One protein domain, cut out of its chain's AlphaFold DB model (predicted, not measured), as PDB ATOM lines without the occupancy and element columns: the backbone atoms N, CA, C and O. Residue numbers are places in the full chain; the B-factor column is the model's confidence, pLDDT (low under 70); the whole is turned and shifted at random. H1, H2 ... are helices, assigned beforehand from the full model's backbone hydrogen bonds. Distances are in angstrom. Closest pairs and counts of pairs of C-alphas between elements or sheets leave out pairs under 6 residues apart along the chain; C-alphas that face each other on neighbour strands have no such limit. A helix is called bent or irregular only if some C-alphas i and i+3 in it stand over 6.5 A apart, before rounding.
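This is residues 805 to 847 of the 852 residues of the protein "GPI transamidase component GAA1" of Cercospora zeina (UniProt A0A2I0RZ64). One long helix, H1, makes the longest axis, and at its end the short, irregular helix H2 folds back at a steep tilt, so that the two form a lopsided V with one long arm and one short arm. Residues 805 to 826, which belong to H1, stick out free, while H2 is near the last turns of H1. The printed part has 43 residues with two named helices, H1 then H2, and no named strand; the class is all helix. It is extended, with a radius of gyration of the C-alphas of 14.8 A, and the C-alphas span 46 by 17 by 10 A.

H1 holds residues 805 to 832 and measures 40.6 A from first to last C-alpha. It begins with C-alpha 805 at (8.858, -28.426, -65.550) and ends with C-alpha 832 at (1.369, -67.619, -73.303). H2 holds residues 836 to 845 and measures 15.3 A, ending with C-alpha 845 at (-12.086, -58.042, -74.472). H2 is irregular: C-alphas 837 and 840 are 7.7 A apart.

H1 and H2 are close but not clearly touching, with 1 pair of C-alphas within 8 A. Their closest C-alphas, those of Leu 831 and Val 839, are 6.9 A apart. Their lines stand at a steep tilt of 44 degrees, and they run opposite ways. In H1 every O i to N i+4 pair is within hydrogen-bond range; in H2, 4 of 6 are.

The two C-alphas farthest apart, those of Ile 805 and Glu 837, are 46.0 A apart. The printed part has no cut, and the link from H1 to H2, with 3 residues between them, is tight. The mean pLDDT of the printed part is 81.7, and residues 836 to 837, which belong to H2, are under 70.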
ATOM      1  N   ILE A 805       9.582 -27.870 -64.394       85.81
ATOM      2  CA  ILE A 805       8.858 -28.426 -65.550       85.81
ATOM      3  C   ILE A 805       9.701 -29.497 -66.255       85.81
ATOM      4  O   ILE A 805       9.185 -30.560 -66.606       85.81
ATOM      5  N   VAL A 806      11.005 -29.261 -66.422       86.75
ATOM      6  CA  VAL A 806      11.928 -30.242 -67.012       86.75
ATOM      7  C   VAL A 806      12.034 -31.493 -66.132       86.75
ATOM      8  O   VAL A 806      11.967 -32.610 -66.650       86.75
ATOM      9  N   ALA A 807      12.122 -31.330 -64.810       87.38
ATOM     10  CA  ALA A 807      12.136 -32.443 -63.864       87.38
ATOM     11  C   ALA A 807      10.826 -33.249 -63.906       87.38
ATOM     12  O   ALA A 807      10.860 -34.481 -63.982       87.38
ATOM     13  N   ALA A 808       9.673 -32.572 -63.944       90.56
ATOM     14  CA  ALA A 808       8.366 -33.210 -64.070       90.56
ATOM     15  C   ALA A 808       8.241 -33.988 -65.390       90.56
ATOM     16  O   ALA A 808       7.844 -35.153 -65.381       90.56
ATOM     17  N   ARG A 809       8.657 -33.396 -66.518       90.75
ATOM     18  CA  ARG A 809       8.656 -34.070 -67.825       90.75
ATOM     19  C   ARG A 809       9.540 -35.316 -67.817       90.75
ATOM     20  O   ARG A 809       9.120 -36.357 -68.316       90.75
ATOM     21  N   LYS A 810      10.731 -35.242 -67.214       90.06
ATOM     22  CA  LYS A 810      11.647 -36.388 -67.086       90.06
ATOM     23  C   LYS A 810      11.037 -37.507 -66.231       90.06
ATOM     24  O   LYS A 810      11.146 -38.677 -66.597       90.06
ATOM     25  N   LYS A 811      10.351 -37.156 -65.135       91.88
ATOM     26  CA  LYS A 811       9.619 -38.112 -64.287       91.88
ATOM     27  C   LYS A 811       8.505 -38.815 -65.068       91.88
ATOM     28  O   LYS A 811       8.470 -40.042 -65.088       91.88
ATOM     29  N   TRP A 812       7.640 -38.061 -65.747       91.06
ATOM     30  CA  TRP A 812       6.528 -38.627 -66.518       91.06
ATOM     31  C   TRP A 812       7.000 -39.467 -67.704       91.06
ATOM     32  O   TRP A 812       6.474 -40.556 -67.913       91.06
ATOM     33  N   ALA A 813       8.049 -39.040 -68.413       90.00
ATOM     34  CA  ALA A 813       8.650 -39.835 -69.483       90.00
ATOM     35  C   ALA A 813       9.147 -41.198 -68.973       90.00
ATOM     36  O   ALA A 813       8.869 -42.226 -69.587       90.00
ATOM     37  N   LYS A 814       9.812 -41.229 -67.807       89.31
ATOM     38  CA  LYS A 814      10.264 -42.479 -67.178       89.31
ATOM     39  C   LYS A 814       9.088 -43.388 -66.796       89.31
ATOM     40  O   LYS A 814       9.151 -44.592 -67.022       89.31
ATOM     41  N   ILE A 815       8.005 -42.817 -66.260       91.62
ATOM     42  CA  ILE A 815       6.794 -43.572 -65.903       91.62
ATOM     43  C   ILE A 815       6.136 -44.177 -67.148       91.62
ATOM     44  O   ILE A 815       5.755 -45.343 -67.113       91.62
ATOM     45  N   VAL A 816       6.034 -43.425 -68.247       88.62
ATOM     46  CA  VAL A 816       5.459 -43.925 -69.506       88.62
ATOM     47  C   VAL A 816       6.267 -45.105 -70.046       88.62
ATOM     48  O   VAL A 816       5.677 -46.123 -70.396       88.62
ATOM     49  N   VAL A 817       7.601 -45.010 -70.063       87.75
ATOM     50  CA  VAL A 817       8.474 -46.111 -70.509       87.75
ATOM     51  C   VAL A 817       8.289 -47.352 -69.634       87.75
ATOM     52  O   VAL A 817       8.086 -48.447 -70.156       87.75
ATOM     53  N   ASN A 818       8.277 -47.186 -68.309       88.12
ATOM     54  CA  ASN A 818       8.076 -48.304 -67.386       88.12
ATOM     55  C   ASN A 818       6.685 -48.936 -67.540       88.12
ATOM     56  O   ASN A 818       6.573 -50.157 -67.565       88.12
ATOM     57  N   ARG A 819       5.626 -48.130 -67.696       87.75
ATOM     58  CA  ARG A 819       4.266 -48.641 -67.923       87.75
ATOM     59  C   ARG A 819       4.138 -49.373 -69.256       87.75
ATOM     60  O   ARG A 819       3.465 -50.396 -69.297       87.75
ATOM     61  N   LYS A 820       4.806 -48.905 -70.318       83.81
ATOM     62  CA  LYS A 820       4.877 -49.638 -71.594       83.81
ATOM     63  C   LYS A 820       5.553 -51.000 -71.422       83.81
ATOM     64  O   LYS A 820       5.041 -51.986 -71.936       83.81
ATOM     65  N   LYS A 821       6.649 -51.066 -70.657       84.94
ATOM     66  CA  LYS A 821       7.340 -52.328 -70.357       84.94
ATOM     67  C   LYS A 821       6.444 -53.303 -69.584       84.94
ATOM     68  O   LYS A 821       6.277 -54.428 -70.032       84.94
ATOM     69  N   ILE A 822       5.802 -52.840 -68.509       85.94
ATOM     70  CA  ILE A 822       4.868 -53.656 -67.712       85.94
ATOM     71  C   ILE A 822       3.701 -54.148 -68.574       85.94
ATOM     72  O   ILE A 822       3.368 -55.326 -68.535       85.94
ATOM     73  N   ARG A 823       3.100 -53.268 -69.390       83.69
ATOM     74  CA  ARG A 823       2.022 -53.642 -70.321       83.69
ATOM     75  C   ARG A 823       2.476 -54.737 -71.285       83.69
ATOM     76  O   ARG A 823       1.732 -55.685 -71.497       83.69
ATOM     77  N   LYS A 824       3.679 -54.615 -71.851       81.88
ATOM     78  CA  LYS A 824       4.236 -55.597 -72.786       81.88
ATOM     79  C   LYS A 824       4.508 -56.947 -72.118       81.88
ATOM     80  O   LYS A 824       4.184 -57.976 -72.696       81.88
ATOM     81  N   GLU A 825       5.070 -56.943 -70.911       84.75
ATOM     82  CA  GLU A 825       5.340 -58.163 -70.137       84.75
ATOM     83  C   GLU A 825       4.043 -58.867 -69.720       84.75
ATOM     84  O   GLU A 825       3.904 -60.067 -69.939       84.75
ATOM     85  N   LEU A 826       3.068 -58.116 -69.198       81.81
ATOM     86  CA  LEU A 826       1.757 -58.648 -68.822       81.81
ATOM     87  C   LEU A 826       1.019 -59.218 -70.040       81.81
ATOM     88  O   LEU A 826       0.447 -60.302 -69.961       81.81
ATOM     89  N   TRP A 827       1.055 -58.510 -71.172       83.44
ATOM     90  CA  TRP A 827       0.459 -59.004 -72.409       83.44
ATOM     91  C   TRP A 827       1.150 -60.280 -72.900       83.44
ATOM     92  O   TRP A 827       0.464 -61.209 -73.305       83.44
ATOM     93  N   GLY A 828       2.480 -60.368 -72.786       80.19
ATOM     94  CA  GLY A 828       3.231 -61.594 -73.069       80.19
ATOM     95  C   GLY A 828       2.746 -62.790 -72.245       80.19
ATOM     96  O   GLY A 828       2.437 -63.829 -72.812       80.19
ATOM     97  N   MET A 829       2.563 -62.614 -70.933       81.75
ATOM     98  CA  MET A 829       2.041 -63.682 -70.064       81.75
ATOM     99  C   MET A 829       0.613 -64.106 -70.429       81.75
ATOM    100  O   MET A 829       0.277 -65.285 -70.349       81.75
ATOM    101  N   ILE A 830      -0.242 -63.156 -70.826       78.31
ATOM    102  CA  ILE A 830      -1.610 -63.461 -71.271       78.31
ATOM    103  C   ILE A 830      -1.574 -64.250 -72.585       78.31
ATOM    104  O   ILE A 830      -2.320 -65.217 -72.728       78.31
ATOM    105  N   LEU A 831      -0.695 -63.879 -73.523       77.12
ATOM    106  CA  LEU A 831      -0.514 -64.600 -74.785       77.12
ATOM    107  C   LEU A 831      -0.042 -66.040 -74.565       77.12
ATOM    108  O   LEU A 831      -0.554 -66.934 -75.228       77.12
ATOM    109  N   ASP A 832       0.864 -66.275 -73.615       78.88
ATOM    110  CA  ASP A 832       1.369 -67.619 -73.303       78.88
ATOM    111  C   ASP A 832       0.265 -68.564 -72.784       78.88
ATOM    112  O   ASP A 832       0.350 -69.778 -72.962       78.88
ATOM    113  N   ALA A 833      -0.794 -68.013 -72.180       74.38
ATOM    114  CA  ALA A 833      -1.957 -68.753 -71.687       74.38
ATOM    115  C   ALA A 833      -3.148 -68.774 -72.669       74.38
ATOM    116  O   ALA A 833      -4.196 -69.334 -72.341       74.38
ATOM    117  N   THR A 834      -3.021 -68.154 -73.848       73.81
ATOM    118  CA  THR A 834      -4.115 -68.001 -74.820       73.81
ATOM    119  C   THR A 834      -3.814 -68.773 -76.106       73.81
ATOM    120  O   THR A 834      -2.716 -68.708 -76.654       73.81
ATOM    121  N   GLU A 835      -4.801 -69.500 -76.630       73.44
ATOM    122  CA  GLU A 835      -4.689 -70.189 -77.923       73.44
ATOM    123  C   GLU A 835      -4.457 -69.176 -79.059       73.44
ATOM    124  O   GLU A 835      -5.128 -68.144 -79.129       73.44
ATOM    125  N   LYS A 836      -3.520 -69.469 -79.974       67.44
ATOM    126  CA  LYS A 836      -3.033 -68.517 -80.996       67.44
ATOM    127  C   LYS A 836      -4.132 -67.903 -81.876       67.44
ATOM    128  O   LYS A 836      -3.956 -66.792 -82.363       67.44
ATOM    129  N   GLU A 837      -5.247 -68.602 -82.062       69.62
ATOM    130  CA  GLU A 837      -6.363 -68.179 -82.918       69.62
ATOM    131  C   GLU A 837      -7.309 -67.168 -82.240       69.62
ATOM    132  O   GLU A 837      -8.030 -66.462 -82.936       69.62
ATOM    133  N   LYS A 838      -7.269 -67.029 -80.903       74.88
ATOM    134  CA  LYS A 838      -8.170 -66.148 -80.120       74.88
ATOM    135  C   LYS A 838      -7.506 -64.865 -79.609       74.88
ATOM    136  O   LYS A 838      -8.086 -64.105 -78.837       74.88
ATOM    137  N   VAL A 839      -6.268 -64.604 -80.026       73.00
ATOM    138  CA  VAL A 839      -5.441 -63.493 -79.524       73.00
ATOM    139  C   VAL A 839      -6.042 -62.114 -79.825       73.00
ATOM    140  O   VAL A 839      -5.947 -61.206 -78.996       73.00
ATOM    141  N   THR A 840      -6.651 -61.938 -80.997       72.75
ATOM    142  CA  THR A 840      -7.268 -60.669 -81.415       72.75
ATOM    143  C   THR A 840      -8.542 -60.371 -80.633       72.75
ATOM    144  O   THR A 840      -8.686 -59.267 -80.120       72.75
ATOM    145  N   GLU A 841      -9.399 -61.373 -80.449       74.88
ATOM    146  CA  GLU A 841     -10.628 -61.276 -79.652       74.88
ATOM    147  C   GLU A 841     -10.304 -60.972 -78.179       74.88
ATOM    148  O   GLU A 841     -10.846 -60.042 -77.585       74.88
ATOM    149  N   ARG A 842      -9.287 -61.644 -77.618       73.62
ATOM    150  CA  ARG A 842      -8.814 -61.397 -76.247       73.62
ATOM    151  C   ARG A 842      -8.249 -59.984 -76.045       73.62
ATOM    152  O   ARG A 842      -8.324 -59.442 -74.943       73.62
ATOM    153  N   LYS A 843      -7.664 -59.379 -77.087       75.75
ATOM    154  CA  LYS A 843      -7.132 -58.002 -77.049       75.75
ATOM    155  C   LYS A 843      -8.255 -56.967 -76.978       75.75
ATOM    156  O   LYS A 843      -8.102 -55.966 -76.272       75.75
ATOM    157  N   GLU A 844      -9.360 -57.225 -77.673       78.00
ATOM    158  CA  GLU A 844     -10.567 -56.395 -77.634       78.00
ATOM    159  C   GLU A 844     -11.324 -56.561 -76.310       78.00
ATOM    160  O   GLU A 844     -11.672 -55.554 -75.698       78.00
ATOM    161  N   GLU A 845     -11.466 -57.788 -75.788       77.56
ATOM    162  CA  GLU A 845     -12.086 -58.042 -74.472       77.56
ATOM    163  C   GLU A 845     -11.390 -57.291 -73.325       77.56
ATOM    164  O   GLU A 845     -12.042 -56.783 -72.413       77.56
ATOM    165  N   VAL A 846     -10.054 -57.209 -73.358       75.88
ATOM    166  CA  VAL A 846      -9.254 -56.535 -72.315       75.88
ATOM    167  C   VAL A 846      -9.151 -55.017 -72.574       75.88
ATOM    168  O   VAL A 846      -8.622 -54.278 -71.743       75.88
ATOM    169  N   GLY A 847      -9.671 -54.520 -73.705       74.38
ATOM    170  CA  GLY A 847      -9.738 -53.090 -74.026       74.38
ATOM    171  C   GLY A 847      -8.379 -52.443 -74.316       74.38
ATOM    172  O   GLY A 847      -8.129 -51.299 -73.932       74.38
TER     173      GLY A 847